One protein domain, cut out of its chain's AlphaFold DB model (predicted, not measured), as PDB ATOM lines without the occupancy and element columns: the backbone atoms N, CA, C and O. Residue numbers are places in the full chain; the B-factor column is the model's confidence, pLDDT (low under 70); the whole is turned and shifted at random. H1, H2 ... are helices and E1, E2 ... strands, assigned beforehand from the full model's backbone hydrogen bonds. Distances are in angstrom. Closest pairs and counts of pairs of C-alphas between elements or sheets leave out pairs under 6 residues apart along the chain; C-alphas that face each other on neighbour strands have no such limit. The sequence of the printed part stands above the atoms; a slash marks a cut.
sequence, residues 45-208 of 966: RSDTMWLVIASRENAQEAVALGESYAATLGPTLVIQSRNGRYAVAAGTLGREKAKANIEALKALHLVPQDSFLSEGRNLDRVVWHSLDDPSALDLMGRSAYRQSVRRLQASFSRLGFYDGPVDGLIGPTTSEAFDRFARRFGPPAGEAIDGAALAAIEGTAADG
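Overview. This is residues 45 to 208 of the 966 residues of the protein "Peptidoglycan hydrolase-like protein with peptidoglycan-binding domain" of Aureimonas pseudogalii (UniProt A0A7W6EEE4). Two lobes sit end to end: a strongly twisted five-stranded sheet with H1 and H3 over one face, and a lobe of three helices, H5, H6 and H7, whose centres make a triangle. H5 and H7 run side by side, H6 slants to H5, and the link between H5 and H6 folds back along their lobe; the short H2 lies between the lobes. The printed part has 164 residues, with seven named helices and five named strands in the order E1 H1 H2 E2 E3 H3 E4 E5 H4 H5 H6 H7; the sheet, E4 E1 E3 E2 E5, is antiparallel, and the class is mixed, helices and strands. It is compact, with a radius of gyration of the C-alphas of 15.9 A, yet elongated, spanning 48 by 31 by 26 A.

Arrangement. The sheet runs E4, residues 116 to 118, E1, residues 48 to 56, E3, residues 86 to 94, E2, residues 77 to 81, and E5, residues 123 to 129. Pairs within hydrogen-bond range include N 50 and O 118 at 2.8 A for E4 and E1, N 51 and O 91 at 2.9 A for E1 and E3, N 79 and O 87 at 2.8 A for the hairpin E2 and E3, and N 78 and O 128 at 2.8 A for E2 and E5. E1 bends by 60 degrees at residue 53 and E3 by 59 degrees at residue 90. H1, residues 59 to 68, and H3, residues 98 to 107, are on the same face, making two layers, helices on one face of a sheet. H1 lies over E3 and E2 at a height over the sheet of 7.8 A, with C-alphas 66 and 88 the closest to E3, 5.9 A apart; H3 lies over E1 at 9.9 A. E1, H1, H2, residues 70 to 73, and E2 form a split strand-helix-strand unit, two strands running the same way with another between them, as do E3, H3 and E4; both crossovers are right-handed. H4, residues 134 to 137, only grazes the sheet with residues 136 to 137. H5, residues 143 to 158, is the hub and touches three helices. With residues 144 to 148 alone it touches H2, closest at C-alphas 145 and 73, 4.5 A. It touches H7, residues 195 to 207, at C-alphas 155 and 205, the closest, 5.2 A, with a shallow tilt of 25 degrees, the same way. With residues 153 to 156 alone it touches H6, residues 172 to 185, at a steep tilt of 58 degrees; C-alphas 156 and 177 are the closest, 6.3 A. H3 and H6 only just touch, only at their ends, with 3 pairs of C-alphas within 8 A, the closest Ala 107 and Ser 175 at 6.0 A. Every O i to N i+4 pair is within hydrogen-bond range in H1, H3, H5, H6 and H7; H2 and H4 are too short for such a pair.

Along the chain. E1 begins at C-alpha 48, (-46.138, 40.720, -19.397), and is 23.2 A long; E3 is 22.8 A. H5, from C-alpha 143 at (-33.990, 36.117, -33.389), is 22.3 A, H6 20.0 A and H7 18.7 A, ending at C-alpha 207, (-6.822, 39.028, -33.106).

Size, cuts and confidence. The two C-alphas farthest apart, Arg 82 and Asp 207, are 49.6 A apart. The printed part has no cut. The link from H5 to H6, residues 159 to 171, is long. Mean pLDDT of the printed part is 87.3; residues 45 to 46 and 134 to 135 are under 70.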
ATOM      1  N   ARG A  45     -51.687  42.033 -22.117       55.97
ATOM      2  CA  ARG A  45     -52.124  40.929 -21.252       55.97
ATOM      3  C   ARG A  45     -51.445  41.029 -19.878       55.97
ATOM      4  O   ARG A  45     -50.296  41.448 -19.780       55.97
ATOM      5  N   SER A  46     -52.139  40.643 -18.804       59.47
ATOM      6  CA  SER A  46     -51.677  40.822 -17.412       59.47
ATOM      7  C   SER A  46     -50.363  40.105 -17.061       59.47
ATOM      8  O   SER A  46     -49.787  40.362 -16.005       59.47
ATOM      9  N   ASP A  47     -49.877  39.216 -17.919       78.56
ATOM     10  CA  ASP A  47     -48.723  38.336 -17.734       78.56
ATOM     11  C   ASP A  47     -47.390  38.894 -18.273       78.56
ATOM     12  O   ASP A  47     -46.358  38.238 -18.122       78.56
ATOM     13  N   THR A  48     -47.361  40.104 -18.840       86.19
ATOM     14  CA  THR A  48     -46.138  40.720 -19.397       86.19
ATOM     15  C   THR A  48     -45.889  42.142 -18.879       86.19
ATOM     16  O   THR A  48     -46.788  42.810 -18.367       86.19
ATOM     17  N   MET A  49     -44.634  42.593 -18.969       89.50
ATOM     18  CA  MET A  49     -44.145  43.910 -18.540       89.50
ATOM     19  C   MET A  49     -43.400  44.585 -19.690       89.50
ATOM     20  O   MET A  49     -42.599  43.933 -20.353       89.50
ATOM     21  N   TRP A  50     -43.601  45.885 -19.906       90.25
ATOM     22  CA  TRP A  50     -42.814  46.653 -20.873       90.25
ATOM     23  C   TRP A  50     -41.395  46.873 -20.361       90.25
ATOM     24  O   TRP A  50     -41.214  47.332 -19.234       90.25
ATOM     25  N   LEU A  51     -40.402  46.616 -21.207       93.25
ATOM     26  CA  LEU A  51     -39.025  47.032 -20.981       93.25
ATOM     27  C   LEU A  51     -38.801  48.390 -21.648       93.25
ATOM     28  O   LEU A  51     -38.692  48.476 -22.875       93.25
ATOM     29  N   VAL A  52     -38.745  49.440 -20.833       92.69
ATOM     30  CA  VAL A  52     -38.450  50.804 -21.275       92.69
ATOM     31  C   VAL A  52     -36.953  51.035 -21.123       92.69
ATOM     32  O   VAL A  52     -36.426  50.944 -20.016       92.69
ATOM     33  N   ILE A  53     -36.279  51.316 -22.236       91.69
ATOM     34  CA  ILE A  53     -34.823  51.514 -22.278       91.69
ATOM     35  C   ILE A  53     -34.422  52.987 -22.202       91.69
ATOM     36  O   ILE A  53     -33.290  53.294 -21.867       91.69
ATOM     37  N   ALA A  54     -35.343  53.902 -22.518       90.69
ATOM     38  CA  ALA A  54     -35.108  55.336 -22.422       90.69
ATOM     39  C   ALA A  54     -36.421  56.128 -22.424       90.69
ATOM     40  O   ALA A  54     -37.452  55.672 -22.926       90.69
ATOM     41  N   SER A  55     -36.373  57.364 -21.926       90.56
ATOM     42  CA  SER A  55     -37.441  58.355 -22.089       90.56
ATOM     43  C   SER A  55     -36.869  59.662 -22.638       90.56
ATOM     44  O   SER A  55     -35.892  60.187 -22.101       90.56
ATOM     45  N   ARG A  56     -37.474  60.206 -23.697       91.56
ATOM     46  CA  ARG A  56     -37.048  61.444 -24.371       91.56
ATOM     47  C   ARG A  56     -38.190  62.453 -24.450       91.56
ATOM     48  O   ARG A  56     -39.364  62.091 -24.395       91.56
ATOM     49  N   GLU A  57     -37.836  63.726 -24.567       91.25
ATOM     50  CA  GLU A  57     -38.797  64.828 -24.730       91.25
ATOM     51  C   GLU A  57     -39.189  65.026 -26.193       91.25
ATOM     52  O   GLU A  57     -40.312  65.430 -26.482       91.25
ATOM     53  N   ASN A  58     -38.292  64.666 -27.113       92.44
ATOM     54  CA  ASN A  58     -38.490  64.766 -28.549       92.44
ATOM     55  C   ASN A  58     -38.779  63.385 -29.168       92.44
ATOM     56  O   ASN A  58     -38.078  62.405 -28.908       92.44
ATOM     57  N   ALA A  59     -39.808  63.313 -30.019       86.50
ATOM     58  CA  ALA A  59     -40.198  62.093 -30.720       86.50
ATOM     59  C   ALA A  59     -39.142  61.609 -31.728       86.50
ATOM     60  O   ALA A  59     -38.927  60.408 -31.837       86.50
ATOM     61  N   GLN A  60     -38.481  62.514 -32.456       88.50
ATOM     62  CA  GLN A  60     -37.463  62.156 -33.452       88.50
ATOM     63  C   GLN A  60     -36.209  61.588 -32.786       88.50
ATOM     64  O   GLN A  60     -35.690  60.570 -33.232       88.50
ATOM     65  N   GLU A  61     -35.775  62.180 -31.671       88.75
ATOM     66  CA  GLU A  61     -34.667  61.646 -30.869       88.75
ATOM     67  C   GLU A  61     -35.003  60.269 -30.283       88.75
ATOM     68  O   GLU A  61     -34.160  59.376 -30.271       88.75
ATOM     69  N   ALA A  62     -36.245  60.075 -29.823       87.00
ATOM     70  CA  ALA A  62     -36.714  58.780 -29.338       87.00
ATOM     71  C   ALA A  62     -36.702  57.709 -30.440       87.00
ATOM     72  O   ALA A  62     -36.350  56.564 -30.168       87.00
ATOM     73  N   VAL A  63     -37.074  58.075 -31.671       88.56
ATOM     74  CA  VAL A  63     -37.045  57.175 -32.835       88.56
ATOM     75  C   VAL A  63     -35.614  56.827 -33.216       88.56
ATOM     76  O   VAL A  63     -35.297  55.646 -33.275       88.56
ATOM     77  N   ALA A  64     -34.737  57.822 -33.370       85.88
ATOM     78  CA  ALA A  64     -33.331  57.591 -33.702       85.88
ATOM     79  C   ALA A  64     -32.638  56.692 -32.661       85.88
ATOM     80  O   ALA A  64     -31.887  55.783 -33.013       85.88
ATOM     81  N   LEU A  65     -32.943  56.893 -31.374       86.12
ATOM     82  CA  LEU A  65     -32.468  56.018 -30.306       86.12
ATOM     83  C   LEU A  65     -33.083  54.615 -30.390       86.12
ATOM     84  O   LEU A  65     -32.389  53.631 -30.198       86.12
ATOM     85  N   GLY A  66     -34.380  54.490 -30.677       85.44
ATOM     86  CA  GLY A  66     -35.016  53.186 -30.875       85.44
ATOM     87  C   GLY A  66     -34.405  52.402 -32.040       85.44
ATOM     88  O   GLY A  66     -34.214  51.189 -31.928       85.44
ATOM     89  N   GLU A  67     -34.076  53.080 -33.136       86.00
ATOM     90  CA  GLU A  67     -33.446  52.490 -34.319       86.00
ATOM     91  C   GLU A  67     -32.016  52.012 -34.041       86.00
ATOM     92  O   GLU A  67     -31.639  50.943 -34.524       86.00
ATOM     93  N   SER A  68     -31.239  52.719 -33.210       84.12
ATOM     94  CA  SER A  68     -29.861  52.309 -32.894       84.12
ATOM     95  C   SER A  68     -29.785  50.960 -32.164       84.12
ATOM     96  O   SER A  68     -28.846  50.192 -32.376       84.12
ATOM     97  N   TYR A  69     -30.806  50.612 -31.375       85.50
ATOM     98  CA  TYR A  69     -30.898  49.314 -30.695       85.50
ATOM     99  C   TYR A  69     -31.441  48.183 -31.575       85.50
ATOM    100  O   TYR A  69     -31.399  47.025 -31.152       85.50
ATOM    101  N   ALA A  70     -31.924  48.466 -32.789       82.00
ATOM    102  CA  ALA A  70     -32.572  47.459 -33.631       82.00
ATOM    103  C   ALA A  70     -31.633  46.301 -34.005       82.00
ATOM    104  O   ALA A  70     -32.057  45.144 -34.046       82.00
ATOM    105  N   ALA A  71     -30.346  46.594 -34.214       79.38
ATOM    106  CA  ALA A  71     -29.335  45.586 -34.529       79.38
ATOM    107  C   ALA A  71     -29.049  44.636 -33.352       79.38
ATOM    108  O   ALA A  71     -28.774  43.457 -33.574       79.38
ATOM    109  N   THR A  72     -29.139  45.128 -32.110       82.38
ATOM    110  CA  THR A  72     -28.818  44.348 -30.905       82.38
ATOM    111  C   THR A  72     -30.053  43.666 -30.313       82.38
ATOM    112  O   THR A  72     -29.996  42.482 -29.986       82.38
ATOM    113  N   LEU A  73     -31.174  44.384 -30.179       87.19
ATOM    114  CA  LEU A  73     -32.392  43.946 -29.476       87.19
ATOM    115  C   LEU A  73     -33.552  43.574 -30.420       87.19
ATOM    116  O   LEU A  73     -34.583  43.060 -29.969       87.19
ATOM    117  N   GLY A  74     -33.407  43.807 -31.726       85.56
ATOM    118  CA  GLY A  74     -34.489  43.669 -32.701       85.56
ATOM    119  C   GLY A  74     -35.469  44.852 -32.682       85.56
ATOM    120  O   GLY A  74     -35.169  45.887 -32.092       85.56
ATOM    121  N   PRO A  75     -36.651  44.712 -33.311       86.81
ATOM    122  CA  PRO A  75     -37.632  45.787 -33.435       86.81
ATOM    123  C   PRO A  75     -37.965  46.512 -32.124       86.81
ATOM    124  O   PRO A  75     -38.234  45.884 -31.097       86.81
ATOM    125  N   THR A  76     -38.011  47.839 -32.168       89.38
ATOM    126  CA  THR A  76     -38.289  48.716 -31.022       89.38
ATOM    127  C   THR A  76     -39.547  49.547 -31.262       89.38
ATOM    128  O   THR A  76     -40.117  49.576 -32.358       89.38
ATOM    129  N   LEU A  77     -40.029  50.198 -30.203       90.06
ATOM    130  CA  LEU A  77     -41.204  51.055 -30.252       90.06
ATOM    131  C   LEU A  77     -40.949  52.371 -29.529       90.06
ATOM    132  O   LEU A  77     -40.270  52.409 -28.507       90.06
ATOM    133  N   VAL A  78     -41.602  53.428 -29.997       91.00
ATOM    134  CA  VAL A  78     -41.695  54.713 -29.307       91.00
ATOM    135  C   VAL A  78     -43.148  54.963 -28.940       91.00
ATOM    136  O   VAL A  78     -44.027  55.026 -29.804       91.00
ATOM    137  N   ILE A  79     -43.406  55.113 -27.646       89.56
ATOM    138  CA  ILE A  79     -44.746  55.241 -27.081       89.56
ATOM    139  C   ILE A  79     -44.840  56.560 -26.320       89.56
ATOM    140  O   ILE A  79     -44.084  56.807 -25.383       89.56
ATOM    141  N   GLN A  80     -45.776  57.422 -26.711       90.00
ATOM    142  CA  GLN A  80     -46.089  58.635 -25.969       90.00
ATOM    143  C   GLN A  80     -46.790  58.259 -24.667       90.00
ATOM    144  O   GLN A  80     -47.775  57.518 -24.651       90.00
ATOM    145  N   SER A  81     -46.263  58.778 -23.570       86.50
ATOM    146  CA  SER A  81     -46.814  58.613 -22.233       86.50
ATOM    147  C   SER A  81     -47.751  59.767 -21.873       86.50
ATOM    148  O   SER A  81     -47.706  60.838 -22.479       86.50
ATOM    149  N   ARG A  82     -48.604  59.563 -20.864       84.94
ATOM    150  CA  ARG A  82     -49.633  60.542 -20.452       84.94
ATOM    151  C   ARG A  82     -49.077  61.889 -19.977       84.94
ATOM    152  O   ARG A  82     -49.812  62.867 -19.949       84.94
ATOM    153  N   ASN A  83     -47.799  61.945 -19.605       83.81
ATOM    154  CA  ASN A  83     -47.113  63.179 -19.209       83.81
ATOM    155  C   ASN A  83     -46.446  63.909 -20.394       83.81
ATOM    156  O   ASN A  83     -45.692  64.852 -20.179       83.81
ATOM    157  N   GLY A  84     -46.683  63.462 -21.632       84.75
ATOM    158  CA  GLY A  84     -46.164  64.083 -22.850       84.75
ATOM    159  C   GLY A  84     -44.795  63.576 -23.315       84.75
ATOM    160  O   GLY A  84     -44.427  63.871 -24.449       84.75
ATOM    161  N   ARG A  85     -44.068  62.781 -22.515       92.62
ATOM    162  CA  ARG A  85     -42.756  62.219 -22.896       92.62
ATOM    163  C   ARG A  85     -42.883  61.000 -23.809       92.62
ATOM    164  O   ARG A  85     -43.895  60.295 -23.781       92.62
ATOM    165  N   TYR A  86     -41.817  60.691 -24.540       92.44
ATOM    166  CA  TYR A  86     -41.720  59.556 -25.456       92.44
ATOM    167  C   TYR A  86     -40.856  58.451 -24.839       92.44
ATOM    168  O   TYR A  86     -39.654  58.620 -24.646       92.44
ATOM    169  N   ALA A  87     -41.479  57.330 -24.480       91.69
ATOM    170  CA  ALA A  87     -40.803  56.144 -23.970       91.69
ATOM    171  C   ALA A  87     -40.321  55.276 -25.136       91.69
ATOM    172  O   ALA A  87     -41.128  54.862 -25.969       91.69
ATOM    173  N   VAL A  88     -39.025  54.978 -25.172       92.69
ATOM    174  CA  VAL A  88     -38.443  53.993 -26.085       92.69
ATOM    175  C   VAL A  88     -38.531  52.635 -25.401       92.69
ATOM    176  O   VAL A  88     -37.907  52.407 -24.363       92.69
ATOM    177  N   ALA A  89     -39.347  51.746 -25.951       91.31
ATOM    178  CA  ALA A  89     -39.541  50.399 -25.447       91.31
ATOM    179  C   ALA A  89     -38.808  49.402 -26.342       91.31
ATOM    180  O   ALA A  89     -39.040  49.346 -27.552       91.31
ATOM    181  N   ALA A  90     -37.956  48.577 -25.731       89.56
ATOM    182  CA  ALA A  90     -37.344  47.460 -26.433       89.56
ATOM    183  C   ALA A  90     -38.397  46.395 -26.744       89.56
ATOM    184  O   ALA A  90     -38.354  45.812 -27.811       89.56
ATOM    185  N   GLY A  91     -39.380  46.178 -25.867       89.56
ATOM    186  CA  GLY A  91     -40.435  45.181 -26.038       89.56
ATOM    187  C   GLY A  91     -41.101  44.852 -24.709       89.56
ATOM    188  O   GLY A  91     -41.150  45.683 -23.802       89.56
ATOM    189  N   THR A  92     -41.581  43.624 -24.587       89.62
ATOM    190  CA  THR A  92     -42.184  43.056 -23.383       89.62
ATOM    191  C   THR A  92     -41.365  41.879 -22.864       89.62
ATOM    192  O   THR A  92     -40.681  41.191 -23.623       89.62
ATOM    193  N   LEU A  93     -41.431  41.664 -21.553       90.88
ATOM    194  CA  LEU A  93     -40.842  40.541 -20.833       90.88
ATOM    195  C   LEU A  93     -41.936  39.832 -20.031       90.88
ATOM    196  O   LEU A  93     -42.804  40.492 -19.456       90.88
ATOM    197  N   GLY A  94     -41.886  38.501 -19.943       89.00
ATOM    198  CA  GLY A  94     -42.804  37.733 -19.092       89.00
ATOM    199  C   GLY A  94     -42.675  38.139 -17.620       89.00
ATOM    200  O   GLY A  94     -41.564  38.178 -17.088       89.00
ATOM    201  N   ARG A  95     -43.799  38.442 -16.956       86.81
ATOM    202  CA  ARG A  95     -43.852  39.048 -15.609       86.81
ATOM    203  C   ARG A  95     -43.049  38.268 -14.567       86.81
ATOM    204  O   ARG A  95     -42.374  38.888 -13.753       86.81
ATOM    205  N   GLU A  96     -43.082  36.938 -14.627       88.56
ATOM    206  CA  GLU A  96     -42.365  36.049 -13.700       88.56
ATOM    207  C   GLU A  96     -40.844  36.278 -13.723       88.56
ATOM    208  O   GLU A  96     -40.205  36.345 -12.677       88.56
ATOM    209  N   LYS A  97     -40.262  36.452 -14.917       88.88
ATOM    210  CA  LYS A  97     -38.806  36.564 -15.112       88.88
ATOM    211  C   LYS A  97     -38.343  37.971 -15.482       88.88
ATOM    212  O   LYS A  97     -37.151  38.182 -15.675       88.88
ATOM    213  N   ALA A  98     -39.247  38.950 -15.557       87.81
ATOM    214  CA  ALA A  98     -38.942  40.293 -16.047       87.81
ATOM    215  C   ALA A  98     -37.805  40.972 -15.267       87.81
ATOM    216  O   ALA A  98     -36.922  41.554 -15.892       87.81
ATOM    217  N   LYS A  99     -37.784  40.846 -13.927       89.50
ATOM    218  CA  LYS A  99     -36.717  41.401 -13.077       89.50
ATOM    219  C   LYS A  99     -35.366  40.729 -13.346       89.50
ATOM    220  O   LYS A  99     -34.387  41.417 -13.580       89.50
ATOM    221  N   ALA A 100     -35.314  39.400 -13.375       87.69
ATOM    222  CA  ALA A 100     -34.068  38.684 -13.662       87.69
ATOM    223  C   ALA A 100     -33.540  39.003 -15.072       87.69
ATOM    224  O   ALA A 100     -32.352  39.239 -15.259       87.69
ATOM    225  N   ASN A 101     -34.441  39.076 -16.052       89.38
ATOM    226  CA  ASN A 101     -34.101  39.371 -17.436       89.38
ATOM    227  C   ASN A 101     -33.557  40.795 -17.626       89.38
ATOM    228  O   ASN A 101     -32.587  40.962 -18.358       89.38
ATOM    229  N   ILE A 102     -34.143  41.819 -16.988       90.75
ATOM    230  CA  ILE A 102     -33.614  43.189 -17.095       90.75
ATOM    231  C   ILE A 102     -32.249  43.323 -16.411       90.75
ATOM    232  O   ILE A 102     -31.362  43.938 -16.993       90.75
ATOM    233  N   GLU A 103     -32.045  42.704 -15.243       90.19
ATOM    234  CA  GLU A 103     -30.737  42.706 -14.570       90.19
ATOM    235  C   GLU A 103     -29.667  42.035 -15.436       90.19
ATOM    236  O   GLU A 103     -28.569  42.556 -15.597       90.19
ATOM    237  N   ALA A 104     -30.004  40.916 -16.077       87.44
ATOM    238  CA  ALA A 104     -29.077  40.204 -16.945       87.44
ATOM    239  C   ALA A 104     -28.731  40.995 -18.225       87.44
ATOM    240  O   ALA A 104     -27.581  40.998 -18.667       87.44
ATOM    241  N   LEU A 105     -29.706  41.711 -18.800       90.12
ATOM    242  CA  LEU A 105     -29.478  42.622 -19.926       90.12
ATOM    243  C   LEU A 105     -28.595  43.813 -19.527       90.12
ATOM    244  O   LEU A 105     -27.727  44.201 -20.306       90.12
ATOM    245  N   LYS A 106     -28.790  44.370 -18.325       89.81
ATOM    246  CA  LYS A 106     -27.963  45.457 -17.780       89.81
ATOM    247  C   LYS A 106     -26.542  45.005 -17.471       89.81
ATOM    248  O   LYS A 106     -25.602  45.704 -17.832       89.81
ATOM    249  N   ALA A 107     -26.373  43.824 -16.880       86.69
ATOM    250  CA  ALA A 107     -25.062  43.254 -16.572       86.69
ATOM    251  C   ALA A 107     -24.204  43.056 -17.833       86.69
ATOM    252  O   ALA A 107     -22.997  43.249 -17.801       86.69
ATOM    253  N   LEU A 108     -24.834  42.726 -18.963       87.38
ATOM    254  CA  LEU A 108     -24.172  42.616 -20.266       87.38
ATOM    255  C   LEU A 108     -24.136  43.927 -21.054       87.38
ATOM    256  O   LEU A 108     -23.739  43.917 -22.214       87.38
ATOM    257  N   HIS A 109     -24.609  45.032 -20.474       89.25
ATOM    258  CA  HIS A 109     -24.747  46.322 -21.145       89.25
ATOM    259  C   HIS A 109     -25.564  46.233 -22.452       89.25
ATOM    260  O   HIS A 109     -25.400  47.048 -23.342       89.25
ATOM    261  N   LEU A 110     -26.467  45.262 -22.616       88.56
ATOM    262  CA  LEU A 110     -27.336  45.173 -23.803       88.56
ATOM    263  C   LEU A 110     -28.473  46.202 -23.768       88.56
ATOM    264  O   LEU A 110     -29.091  46.487 -24.792       88.56
ATOM    265  N   VAL A 111     -28.750  46.747 -22.584       89.56
ATOM    266  CA  VAL A 111     -29.660  47.870 -22.358       89.56
ATOM    267  C   VAL A 111     -28.998  48.878 -21.412       89.56
ATOM    268  O   VAL A 111     -28.171  48.468 -20.592       89.56
ATOM    269  N   PRO A 112     -29.379  50.165 -21.465       88.81
ATOM    270  CA  PRO A 112     -28.904  51.179 -20.527       88.81
ATOM    271  C   PRO A 112     -29.147  50.812 -19.062       88.81
ATOM    272  O   PRO A 112     -30.161  50.191 -18.718       88.81
ATOM    273  N   GLN A 113     -28.259  51.260 -18.176       88.81
ATOM    274  CA  GLN A 113     -28.346  50.972 -16.739       88.81
ATOM    275  C   GLN A 113     -29.593  51.579 -16.073       88.81
ATOM    276  O   GLN A 113     -30.102  51.030 -15.093       88.81
ATOM    277  N   ASP A 114     -30.144  52.658 -16.627       89.12
ATOM    278  CA  ASP A 114     -31.381  53.311 -16.182       89.12
ATOM    279  C   ASP A 114     -32.658  52.701 -16.795       89.12
ATOM    280  O   ASP A 114     -33.766  53.147 -16.488       89.12
ATOM    281  N   SER A 115     -32.538  51.636 -17.599       92.25
ATOM    282  CA  SER A 115     -33.694  50.900 -18.124       92.25
ATOM    283  C   SER A 115     -34.591  50.401 -16.989       92.25
ATOM    284  O   SER A 115     -34.111  49.947 -15.944       92.25
ATOM    285  N   PHE A 116     -35.904  50.414 -17.194       92.62
ATOM    286  CA  PHE A 116     -36.864  50.015 -16.167       92.62
ATOM    287  C   PHE A 116     -38.060  49.256 -16.737       92.62
ATOM    288  O   PHE A 116     -38.381  49.308 -17.927       92.62
ATOM    289  N   LEU A 117     -38.737  48.527 -15.850       91.88
ATOM    290  CA  LEU A 117     -39.949  47.786 -16.172       91.88
ATOM    291  C   LEU A 117     -41.180  48.662 -15.940       91.88
ATOM    292  O   LEU A 117     -41.316  49.295 -14.894       91.88
ATOM    293  N   SER A 118     -42.105  48.666 -16.895       88.62
ATOM    294  CA  SER A 118     -43.367  49.400 -16.815       88.62
ATOM    295  C   SER A 118     -44.552  48.465 -17.016       88.62
ATOM    296  O   SER A 118     -44.581  47.650 -17.934       88.62
ATOM    297  N   GLU A 119     -45.588  48.619 -16.193       84.94
ATOM    298  CA  GLU A 119     -46.867  47.915 -16.373       84.94
ATOM    299  C   GLU A 119     -47.699  48.484 -17.534       84.94
ATOM    300  O   GLU A 119     -48.811  48.037 -17.789       84.94
ATOM    301  N   GLY A 120     -47.208  49.526 -18.211       80.31
ATOM    302  CA  GLY A 120     -47.888  50.146 -19.346       80.31
ATOM    303  C   GLY A 120     -49.042  51.084 -18.981       80.31
ATOM    304  O   GLY A 120     -49.557  51.753 -19.865       80.31
ATOM    305  N   ARG A 121     -49.415  51.221 -17.697       82.25
ATOM    306  CA  ARG A 121     -50.545  52.068 -17.240       82.25
ATOM    307  C   ARG A 121     -50.449  53.545 -17.661       82.25
ATOM    308  O   ARG A 121     -51.473  54.194 -17.860       82.25
ATOM    309  N   ASN A 122     -49.226  54.055 -17.814       79.06
ATOM    310  CA  ASN A 122     -48.936  55.441 -18.202       79.06
ATOM    311  C   ASN A 122     -48.538  55.597 -19.681       79.06
ATOM    312  O   ASN A 122     -48.197  56.706 -20.096       79.06
ATOM    313  N   LEU A 123     -48.566  54.513 -20.462       84.00
ATOM    314  CA  LEU A 123     -48.287  54.507 -21.896       84.00
ATOM    315  C   LEU A 123     -49.610  54.680 -22.651       84.00
ATOM    316  O   LEU A 123     -50.534  53.896 -22.454       84.00
ATOM    317  N   ASP A 124     -49.720  55.734 -23.457       82.75
ATOM    318  CA  ASP A 124     -50.986  56.146 -24.073       82.75
ATOM    319  C   ASP A 124     -51.063  55.736 -25.547       82.75
ATOM    320  O   ASP A 124     -51.912  54.938 -25.944       82.75
ATOM    321  N   ARG A 125     -50.129  56.232 -26.370       82.62
ATOM    322  CA  ARG A 125     -50.189  56.065 -27.828       82.62
ATOM    323  C   ARG A 125     -48.839  55.699 -28.421       82.62
ATOM    324  O   ARG A 125     -47.865  56.418 -28.227       82.62
ATOM    325  N   VAL A 126     -48.791  54.631 -29.217       86.25
ATOM    326  CA  VAL A 126     -47.612  54.299 -30.035       86.25
ATOM    327  C   VAL A 126     -47.446  55.364 -31.122       86.25
ATOM    328  O   VAL A 126     -48.372  55.620 -31.890       86.25
ATOM    329  N   VAL A 127     -46.282  56.008 -31.155       85.56
ATOM    330  CA  VAL A 127     -45.939  57.101 -32.083       85.56
ATOM    331  C   VAL A 127     -45.106  56.585 -33.249       85.56
ATOM    332  O   VAL A 127     -45.224  57.099 -34.357       85.56
ATOM    333  N   TRP A 128     -44.301  55.550 -33.009       89.19
ATOM    334  CA  TRP A 128     -43.491  54.872 -34.015       89.19
ATOM    335  C   TRP A 128     -43.169  53.444 -33.551       89.19
ATOM    336  O   TRP A 128     -43.093  53.187 -32.349       89.19
ATOM    337  N   HIS A 129     -42.997  52.509 -34.482       86.12
ATOM    338  CA  HIS A 129     -42.480  51.169 -34.208       86.12
ATOM    339  C   HIS A 129     -41.838  50.579 -35.462       86.12
ATOM    340  O   HIS A 129     -42.261  50.885 -36.576       86.12
ATOM    341  N   SER A 130     -40.895  49.662 -35.266       83.19
ATOM    342  CA  SER A 130     -40.302  48.839 -36.329       83.19
ATOM    343  C   SER A 130     -40.791  47.382 -36.307       83.19
ATOM    344  O   SER A 130     -40.168  46.502 -36.886       83.19
ATOM    345  N   LEU A 131     -41.901  47.107 -35.608       79.31
ATOM    346  CA  LEU A 131     -42.489  45.766 -35.493       79.31
ATOM    347  C   LEU A 131     -43.194  45.312 -36.779       79.31
ATOM    348  O   LEU A 131     -44.080  46.018 -37.265       79.31
ATOM    349  N   ASP A 132     -42.884  44.090 -37.218       72.19
ATOM    350  CA  ASP A 132     -43.532  43.428 -38.361       72.19
ATOM    351  C   ASP A 132     -44.790  42.617 -37.968       72.19
ATOM    352  O   ASP A 132     -45.734  42.527 -38.753       72.19
ATOM    353  N   ASP A 133     -44.841  42.059 -36.747       75.19
ATOM    354  CA  ASP A 133     -45.976  41.295 -36.183       75.19
ATOM    355  C   ASP A 133     -46.012  41.378 -34.633       75.19
ATOM    356  O   ASP A 133     -44.960  41.510 -34.005       75.19
ATOM    357  N   PRO A 134     -47.189  41.288 -33.976       66.06
ATOM    358  CA  PRO A 134     -47.342  41.222 -32.519       66.06
ATOM    359  C   PRO A 134     -46.428  40.258 -31.742       66.06
ATOM    360  O   PRO A 134     -46.069  40.573 -30.607       66.06
ATOM    361  N   SER A 135     -46.038  39.105 -32.301       67.81
ATOM    362  CA  SER A 135     -45.098  38.176 -31.640       67.81
ATOM    363  C   SER A 135     -43.703  38.782 -31.443       67.81
ATOM    364  O   SER A 135     -42.993  38.418 -30.506       67.81
ATOM    365  N   ALA A 136     -43.352  39.799 -32.237       72.81
ATOM    366  CA  ALA A 136     -42.132  40.570 -32.071       72.81
ATOM    367  C   ALA A 136     -42.140  41.435 -30.800       72.81
ATOM    368  O   ALA A 136     -41.138  42.078 -30.518       72.81
ATOM    369  N   LEU A 137     -43.211  41.469 -30.000       82.56
ATOM    370  CA  LEU A 137     -43.205  42.145 -28.701       82.56
ATOM    371  C   LEU A 137     -42.441  41.373 -27.618       82.56
ATOM    372  O   LEU A 137     -41.910  42.029 -26.730       82.56
ATOM    373  N   ASP A 138     -42.348  40.043 -27.651       87.62
ATOM    374  CA  ASP A 138     -41.559  39.294 -26.656       87.62
ATOM    375  C   ASP A 138     -40.064  39.403 -26.974       87.62
ATOM    376  O   ASP A 138     -39.594  38.786 -27.927       87.62
ATOM    377  N   LEU A 139     -39.305  40.163 -26.175       88.31
ATOM    378  CA  LEU A 139     -37.874  40.389 -26.409       88.31
ATOM    379  C   LEU A 139     -37.059  39.086 -26.349       88.31
ATOM    380  O   LEU A 139     -36.135  38.900 -27.142       88.31
ATOM    381  N   MET A 140     -37.410  38.167 -25.447       87.56
ATOM    382  CA  MET A 140     -36.630  36.946 -25.201       87.56
ATOM    383  C   MET A 140     -36.797  35.905 -26.312       87.56
ATOM    384  O   MET A 140     -35.938  35.029 -26.476       87.56
ATOM    385  N   GLY A 141     -37.879  35.996 -27.086       82.69
ATOM    386  CA  GLY A 141     -38.150  35.157 -28.252       82.69
ATOM    387  C   GLY A 141     -37.526  35.660 -29.560       82.69
ATOM    388  O   GLY A 141     -37.547  34.934 -30.554       82.69
ATOM    389  N   ARG A 142     -36.956  36.874 -29.601       86.50
ATOM    390  CA  ARG A 142     -36.502  37.492 -30.861       86.50
ATOM    391  C   ARG A 142     -35.205  36.904 -31.389       86.50
ATOM    392  O   ARG A 142     -34.200  36.857 -30.684       86.50
ATOM    393  N   SER A 143     -35.183  36.600 -32.685       84.38
ATOM    394  CA  SER A 143     -33.990  36.117 -33.389       84.38
ATOM    395  C   SER A 143     -32.805  37.087 -33.309       84.38
ATOM    396  O   SER A 143     -31.702  36.647 -33.001       84.38
ATOM    397  N   ALA A 144     -33.029  38.389 -33.515       83.31
ATOM    398  CA  ALA A 144     -31.976  39.411 -33.483       83.31
ATOM    399  C   ALA A 144     -31.268  39.483 -32.118       83.31
ATOM    400  O   ALA A 144     -30.046  39.373 -32.043       83.31
ATOM    401  N   TYR A 145     -32.039  39.551 -31.028       87.69
ATOM    402  CA  TYR A 145     -31.510  39.499 -29.662       87.69
ATOM    403  C   TYR A 145     -30.718  38.210 -29.403       87.69
ATOM    404  O   TYR A 145     -29.562  38.255 -28.977       87.69
ATOM    405  N   ARG A 146     -31.304  37.049 -29.728       90.06
ATOM    406  CA  ARG A 146     -30.647  35.741 -29.564       90.06
ATOM    407  C   ARG A 146     -29.334  35.652 -30.332       90.06
ATOM    408  O   ARG A 146     -28.369  35.083 -29.828       90.06
ATOM    409  N   GLN A 147     -29.286  36.208 -31.538       90.50
ATOM    410  CA  GLN A 147     -28.089  36.232 -32.367       90.50
ATOM    411  C   GLN A 147     -26.995  37.114 -31.757       90.50
ATOM    412  O   GLN A 147     -25.847  36.679 -31.704       90.50
ATOM    413  N   SER A 148     -27.334  38.296 -31.240       89.75
ATOM    414  CA  SER A 148     -26.382  39.175 -30.545       89.75
ATOM    415  C   SER A 148     -25.769  38.500 -29.316       89.75
ATOM    416  O   SER A 148     -24.552  38.531 -29.136       89.75
ATOM    417  N   VAL A 149     -26.579  37.793 -28.519       92.06
ATOM    418  CA  VAL A 149     -26.084  37.033 -27.358       92.06
ATOM    419  C   VAL A 149     -25.172  35.879 -27.789       92.06
ATOM    420  O   VAL A 149     -24.106  35.702 -27.203       92.06
ATOM    421  N   ARG A 150     -25.519  35.132 -28.850       93.88
ATOM    422  CA  ARG A 150     -24.640  34.073 -29.393       93.88
ATOM    423  C   ARG A 150     -23.299  34.620 -29.868       93.88
ATOM    424  O   ARG A 150     -22.276  33.983 -29.649       93.88
ATOM    425  N   ARG A 151     -23.293  35.793 -30.504       93.94
ATOM    426  CA  ARG A 151     -22.065  36.465 -30.953       93.94
ATOM    427  C   ARG A 151     -21.161  36.817 -29.769       93.94
ATOM    428  O   ARG A 151     -19.981  36.485 -29.799       93.94
ATOM    429  N   LEU A 152     -21.719  37.382 -28.694       93.06
ATOM    430  CA  LEU A 152     -20.974  37.658 -27.457       93.06
ATOM    431  C   LEU A 152     -20.413  36.378 -26.822       93.06
ATOM    432  O   LEU A 152     -19.216  36.294 -26.558       93.06
ATOM    433  N   GLN A 153     -21.256  35.360 -26.635       95.06
ATOM    434  CA  GLN A 153     -20.847  34.067 -26.076       95.06
ATOM    435  C   GLN A 153     -19.736  33.406 -26.907       95.06
ATOM    436  O   GLN A 153     -18.766  32.902 -26.344       95.06
ATOM    437  N   ALA A 154     -19.836  33.443 -28.241       95.62
ATOM    438  CA  ALA A 154     -18.807  32.917 -29.135       95.62
ATOM    439  C   ALA A 154     -17.479  33.679 -29.004       95.62
ATOM    440  O   ALA A 154     -16.421  33.053 -28.936       95.62
ATOM    441  N   SER A 155     -17.523  35.013 -28.931       95.56
ATOM    442  CA  SER A 155     -16.336  35.853 -28.727       95.56
ATOM    443  C   SER A 155     -15.656  35.570 -27.388       95.56
ATOM    444  O   SER A 155     -14.444  35.370 -27.341       95.56
ATOM    445  N   PHE A 156     -16.424  35.468 -26.301       95.44
ATOM    446  CA  PHE A 156     -15.871  35.131 -24.988       95.44
ATOM    447  C   PHE A 156     -15.331  33.706 -24.923       95.44
ATOM    448  O   PHE A 156     -14.323  33.479 -24.262       95.44
ATOM    449  N   SER A 157     -15.946  32.759 -25.634       94.81
ATOM    450  CA  SER A 157     -15.438  31.390 -25.723       94.81
ATOM    451  C   SER A 157     -14.085  31.338 -26.442       94.81
ATOM    452  O   SER A 157     -13.150  30.728 -25.930       94.81
ATOM    453  N   ARG A 158     -13.921  32.063 -27.561       93.62
ATOM    454  CA  ARG A 158     -12.624  32.179 -28.265       93.62
ATOM    455  C   ARG A 158     -11.522  32.780 -27.394       93.62
ATOM    456  O   ARG A 158     -10.376  32.358 -27.490       93.62
ATOM    457  N   LEU A 159     -11.879  33.739 -26.542       92.44
ATOM    458  CA  LEU A 159     -10.965  34.377 -25.592       92.44
ATOM    459  C   LEU A 159     -10.730  33.550 -24.313       92.44
ATOM    460  O   LEU A 159      -9.937  33.961 -23.468       92.44
ATOM    461  N   GLY A 160     -11.406  32.407 -24.148       94.06
ATOM    462  CA  GLY A 160     -11.290  31.553 -22.962       94.06
ATOM    463  C   GLY A 160     -11.963  32.116 -21.704       94.06
ATOM    464  O   GLY A 160     -11.587  31.759 -20.590       94.06
ATOM    465  N   PHE A 161     -12.932  33.024 -21.850       93.88
ATOM    466  CA  PHE A 161     -13.698  33.593 -20.733       93.88
ATOM    467  C   PHE A 161     -15.051  32.917 -20.500       93.88
ATOM    468  O   PHE A 161     -15.670  33.173 -19.467       93.88
ATOM    469  N   TYR A 162     -15.525  32.102 -21.447       93.50
ATOM    470  CA  TYR A 162     -16.847  31.480 -21.407       93.50
ATOM    471  C   TYR A 162     -16.789  29.984 -21.733       93.50
ATOM    472  O   TYR A 162     -16.436  29.606 -22.851       93.50
ATOM    473  N   ASP A 163     -17.233  29.169 -20.772       89.25
ATOM    474  CA  ASP A 163     -17.216  27.697 -20.839       89.25
ATOM    475  C   ASP A 163     -18.622  27.084 -21.040       89.25
ATOM    476  O   ASP A 163     -18.804  25.868 -20.975       89.25
ATOM    477  N   GLY A 164     -19.644  27.923 -21.243       89.00
ATOM    478  CA  GLY A 164     -21.032  27.495 -21.448       89.00
ATOM    479  C   GLY A 164     -21.409  27.275 -22.923       89.00
ATOM    480  O   GLY A 164     -20.629  27.574 -23.828       89.00
ATOM    481  N   PRO A 165     -22.633  26.788 -23.204       90.50
ATOM    482  CA  PRO A 165     -23.129  26.657 -24.572       90.50
ATOM    483  C   PRO A 165     -23.371  28.028 -25.231       90.50
ATOM    484  O   PRO A 165     -23.812  28.978 -24.583       90.50
ATOM    485  N   VAL A 166     -23.115  28.124 -26.541       93.25
ATOM    486  CA  VAL A 166     -23.420  29.306 -27.373       93.25
ATOM    487  C   VAL A 166     -24.857  29.196 -27.897       93.25
ATOM    488  O   VAL A 166     -25.107  28.888 -29.064       93.25
ATOM    489  N   ASP A 167     -25.831  29.375 -27.011       90.56
ATOM    490  CA  ASP A 167     -27.256  29.132 -27.279       90.56
ATOM    491  C   ASP A 167     -28.079  30.420 -27.465       90.56
ATOM    492  O   ASP A 167     -29.171  30.389 -28.053       90.56
ATOM    493  N   GLY A 168     -27.531  31.573 -27.075       88.81
ATOM    494  CA  GLY A 168     -28.222  32.859 -27.081       88.81
ATOM    495  C   GLY A 168     -29.133  33.066 -25.872       88.81
ATOM    496  O   GLY A 168     -30.043  33.891 -25.941       88.81
ATOM    497  N   LEU A 169     -28.979  32.283 -24.803       88.56
ATOM    498  CA  LEU A 169     -29.600  32.511 -23.498       88.56
ATOM    499  C   LEU A 169     -28.619  33.263 -22.603       88.56
ATOM    500  O   LEU A 169     -27.477  32.848 -22.441       88.56
ATOM    501  N   ILE A 170     -29.070  34.346 -21.974       85.25
ATOM    502  CA  ILE A 170     -28.261  35.013 -20.955       85.25
ATOM    503  C   ILE A 170     -28.443  34.284 -19.622       85.25
ATOM    504  O   ILE A 170     -29.558  34.197 -19.105       85.25
ATOM    505  N   GLY A 171     -27.337  33.806 -19.056       83.94
ATOM    506  CA  GLY A 171     -27.258  33.284 -17.692       83.94
ATOM    507  C   GLY A 171     -26.057  33.854 -16.927       83.94
ATOM    508  O   GLY A 171     -25.261  34.597 -17.508       83.94
ATOM    509  N   PRO A 172     -25.881  33.479 -15.643       84.50
ATOM    510  CA  PRO A 172     -24.797  33.989 -14.795       84.50
ATOM    511  C   PRO A 172     -23.399  33.822 -15.406       84.50
ATOM    512  O   PRO A 172     -22.558  34.707 -15.286       84.50
ATOM    513  N   THR A 173     -23.169  32.722 -16.127       88.56
ATOM    514  CA  THR A 173     -21.897  32.430 -16.803       88.56
ATOM    515  C   THR A 173     -21.603  33.388 -17.957       88.56
ATOM    516  O   THR A 173     -20.448  33.741 -18.178       88.56
ATOM    517  N   THR A 174     -22.624  33.845 -18.692       91.00
ATOM    518  CA  THR A 174     -22.451  34.836 -19.767       91.00
ATOM    519  C   THR A 174     -22.123  36.214 -19.191       91.00
ATOM    520  O   THR A 174     -21.250  36.895 -19.725       91.00
ATOM    521  N   SER A 175     -22.763  36.606 -18.084       89.06
ATOM    522  CA  SER A 175     -22.452  37.857 -17.379       89.06
ATOM    523  C   SER A 175     -21.035  37.847 -16.789       89.06
ATOM    524  O   SER A 175     -20.284  38.793 -16.999       89.06
ATOM    525  N   GLU A 176     -20.612  36.752 -16.148       90.44
ATOM    526  CA  GLU A 176     -19.244  36.641 -15.619       90.44
ATOM    527  C   GLU A 176     -18.182  36.681 -16.733       90.44
ATOM    528  O   GLU A 176     -17.112  37.273 -16.560       90.44
ATOM    529  N   ALA A 177     -18.469  36.078 -17.890       93.00
ATOM    530  CA  ALA A 177     -17.586  36.126 -19.050       93.00
ATOM    531  C   ALA A 177     -17.413  37.555 -19.593       93.00
ATOM    532  O   ALA A 177     -16.295  37.949 -19.933       93.00
ATOM    533  N   PHE A 178     -18.491  38.343 -19.611       92.31
ATOM    534  CA  PHE A 178     -18.433  39.762 -19.960       92.31
ATOM    535  C   PHE A 178     -17.587  40.560 -18.966       92.31
ATOM    536  O   PHE A 178     -16.724  41.328 -19.385       92.31
ATOM    537  N   ASP A 179     -17.734  40.316 -17.663       90.44
ATOM    538  CA  ASP A 179     -16.906  40.979 -16.651       90.44
ATOM    539  C   ASP A 179     -15.417  40.635 -16.806       90.44
ATOM    540  O   ASP A 179     -14.544  41.489 -16.636       90.44
ATOM    541  N   ARG A 180     -15.093  39.375 -17.132       93.81
ATOM    542  CA  ARG A 180     -13.712  38.946 -17.421       93.81
ATOM    543  C   ARG A 180     -13.160  39.654 -18.656       93.81
ATOM    544  O   ARG A 180     -12.030  40.142 -18.606       93.81
ATOM    545  N   PHE A 181     -13.964  39.761 -19.713       93.38
ATOM    546  CA  PHE A 181     -13.619  40.527 -20.906       93.38
ATOM    547  C   PHE A 181     -13.351  41.998 -20.572       93.38
ATOM    548  O   PHE A 181     -12.263  42.495 -20.860       93.38
ATOM    549  N   ALA A 182     -14.287  42.664 -19.891       90.19
ATOM    550  CA  ALA A 182     -14.184  44.076 -19.540       90.19
ATOM    551  C   ALA A 182     -12.982  44.368 -18.627       90.19
ATOM    552  O   ALA A 182     -12.319  45.389 -18.785       90.19
ATOM    553  N   ARG A 183     -12.626  43.450 -17.716       91.31
ATOM    554  CA  ARG A 183     -11.398  43.570 -16.911       91.31
ATOM    555  C   ARG A 183     -10.118  43.438 -17.739       91.31
ATOM    556  O   ARG A 183      -9.129  44.085 -17.413       91.31
ATOM    557  N   ARG A 184     -10.104  42.580 -18.767       91.19
ATOM    558  CA  ARG A 184      -8.905  42.324 -19.585       91.19
ATOM    559  C   ARG A 184      -8.677  43.386 -20.660       91.19
ATOM    560  O   ARG A 184      -7.522  43.734 -20.906       91.19
ATOM    561  N   PHE A 185      -9.749  43.834 -21.307       89.75
ATOM    562  CA  PHE A 185      -9.714  44.670 -22.512       89.75
ATOM    563  C   PHE A 185     -10.317  46.069 -22.306       89.75
ATOM    564  O   PHE A 185     -10.161  46.926 -23.168       89.75
ATOM    565  N   GLY A 186     -10.940  46.330 -21.154       87.25
ATOM    566  CA  GLY A 186     -11.701  47.551 -20.886       87.25
ATOM    567  C   GLY A 186     -13.192  47.388 -21.217       87.25
ATOM    568  O   GLY A 186     -13.568  46.488 -21.976       87.25
ATOM    569  N   PRO A 187     -14.076  48.219 -20.631       82.50
ATOM    570  CA  PRO A 187     -15.490  48.202 -20.978       82.50
ATOM    571  C   PRO A 187     -15.686  48.651 -22.439       82.50
ATOM    572  O   PRO A 187     -14.987  49.563 -22.889       82.50
ATOM    573  N   PRO A 188     -16.641  48.062 -23.182       81.62
ATOM    574  CA  PRO A 188     -17.006  48.554 -24.507       81.62
ATOM    575  C   PRO A 188     -17.416  50.033 -24.452       81.62
ATOM    576  O   PRO A 188     -18.028  50.475 -23.479       81.62
ATOM    577  N   ALA A 189     -17.093  50.800 -25.494       76.88
ATOM    578  CA  ALA A 189     -17.461  52.211 -25.565       76.88
ATOM    579  C   ALA A 189     -18.989  52.390 -25.685       76.88
ATOM    580  O   ALA A 189     -19.631  51.705 -26.477       76.88
ATOM    581  N   GLY A 190     -19.547  53.351 -24.937       75.25
ATOM    582  CA  GLY A 190     -20.979  53.680 -24.934       75.25
ATOM    583  C   GLY A 190     -21.741  53.181 -23.698       75.25
ATOM    584  O   GLY A 190     -21.221  52.434 -22.876       75.25
ATOM    585  N   GLU A 191     -22.993  53.625 -23.550       71.62
ATOM    586  CA  GLU A 191     -23.876  53.231 -22.432       71.62
ATOM    587  C   GLU A 191     -24.471  51.821 -22.606       71.62
ATOM    588  O   GLU A 191     -24.947  51.228 -21.636       71.62
ATOM    589  N   ALA A 192     -24.432  51.282 -23.829       81.56
ATOM    590  CA  ALA A 192     -24.877  49.937 -24.163       81.56
ATOM    591  C   ALA A 192     -24.117  49.369 -25.378       81.56
ATOM    592  O   ALA A 192     -23.579  50.117 -26.192       81.56
ATOM    593  N   ILE A 193     -24.109  48.042 -25.520       84.44
ATOM    594  CA  ILE A 193     -23.522  47.312 -26.643       84.44
ATOM    595  C   ILE A 193     -24.445  47.440 -27.856       84.44
ATOM    596  O   ILE A 193     -25.425  46.707 -28.019       84.44
ATOM    597  N   ASP A 194     -24.108  48.373 -28.732       81.88
ATOM    598  CA  ASP A 194     -24.695  48.471 -30.059       81.88
ATOM    599  C   ASP A 194     -24.003  47.518 -31.058       81.88
ATOM    600  O   ASP A 194     -23.129  46.711 -30.716       81.88
ATOM    601  N   GLY A 195     -24.408  47.591 -32.327       79.62
ATOM    602  CA  GLY A 195     -23.820  46.764 -33.381       79.62
ATOM    603  C   GLY A 195     -22.321  47.011 -33.604       79.62
ATOM    604  O   GLY A 195     -21.613  46.074 -33.980       79.62
ATOM    605  N   ALA A 196     -21.831  48.231 -33.360       82.69
ATOM    606  CA  ALA A 196     -20.428  48.593 -33.540       82.69
ATOM    607  C   ALA A 196     -19.569  48.068 -32.381       82.69
ATOM    608  O   ALA A 196     -18.540  47.436 -32.622       82.69
ATOM    609  N   ALA A 197     -20.033  48.234 -31.139       85.56
ATOM    610  CA  ALA A 197     -19.399  47.665 -29.955       85.56
ATOM    611  C   ALA A 197     -19.309  46.134 -30.047       85.56
ATOM    612  O   ALA A 197     -18.266  45.549 -29.758       85.56
ATOM    613  N   LEU A 198     -20.369  45.473 -30.528       87.88
ATOM    614  CA  LEU A 198     -20.359  44.026 -30.739       87.88
ATOM    615  C   LEU A 198     -19.325  43.595 -31.793       87.88
ATOM    616  O   LEU A 198     -18.603  42.623 -31.578       87.88
ATOM    617  N   ALA A 199     -19.211  44.328 -32.904       87.19
ATOM    618  CA  ALA A 199     -18.197  44.063 -33.926       87.19
ATOM    619  C   ALA A 199     -16.762  44.286 -33.406       87.19
ATOM    620  O   ALA A 199     -15.858  43.525 -33.751       87.19
ATOM    621  N   ALA A 200     -16.546  45.280 -32.539       87.19
ATOM    622  CA  ALA A 200     -15.249  45.528 -31.907       87.19
ATOM    623  C   ALA A 200     -14.834  44.388 -30.953       87.19
ATOM    624  O   ALA A 200     -13.675  43.961 -30.961       87.19
ATOM    625  N   ILE A 201     -15.783  43.841 -30.180       90.31
ATOM    626  CA  ILE A 201     -15.559  42.660 -29.327       90.31
ATOM    627  C   ILE A 201     -15.196  41.440 -30.184       90.31
ATOM    628  O   ILE A 201     -14.269  40.706 -29.851       90.31
ATOM    629  N   GLU A 202     -15.888  41.225 -31.304       91.62
ATOM    630  CA  GLU A 202     -15.574  40.134 -32.236       91.62
ATOM    631  C   GLU A 202     -14.197  40.288 -32.887       91.62
ATOM    632  O   GLU A 202     -13.483  39.297 -33.031       91.62
ATOM    633  N   GLY A 203     -13.812  41.518 -33.245       90.19
ATOM    634  CA  GLY A 203     -12.470  41.830 -33.734       90.19
ATOM    635  C   GLY A 203     -11.408  41.468 -32.701       90.19
ATOM    636  O   GLY A 203     -10.519  40.673 -32.988       90.19
ATOM    637  N   THR A 204     -11.583  41.947 -31.467       92.31
ATOM    638  CA  THR A 204     -10.724  41.621 -30.315       92.31
ATOM    639  C   THR A 204     -10.643  40.115 -30.066       92.31
ATOM    640  O   THR A 204      -9.577  39.585 -29.779       92.31
ATOM    641  N   ALA A 205     -11.749  39.384 -30.210       92.25
ATOM    642  CA  ALA A 205     -11.757  37.931 -30.058       92.25
ATOM    643  C   ALA A 205     -11.046  37.182 -31.198       92.25
ATOM    644  O   ALA A 205     -10.680  36.022 -31.019       92.25
ATOM    645  N   ALA A 206     -10.884  37.805 -32.367       92.06
ATOM    646  CA  ALA A 206     -10.199  37.211 -33.510       92.06
ATOM    647  C   ALA A 206      -8.681  37.439 -33.475       92.06
ATOM    648  O   ALA A 206      -7.937  36.540 -33.857       92.06
ATOM    649  N   ASP A 207      -8.231  38.618 -33.036       92.75
ATOM    650  CA  ASP A 207      -6.822  39.028 -33.106       92.75
ATOM    651  C   ASP A 207      -6.168  39.347 -31.750       92.75
ATOM    652  O   ASP A 207      -4.945  39.435 -31.656       92.75
ATOM    653  N   GLY A 208      -6.953  39.466 -30.680       92.62
ATOM    654  CA  GLY A 208      -6.479  39.704 -29.317       92.62
ATOM    655  C   GLY A 208      -6.072  41.147 -29.011       92.62
ATOM    656  O   GLY A 208      -5.590  41.391 -27.903       92.62
TER     657      GLY A 208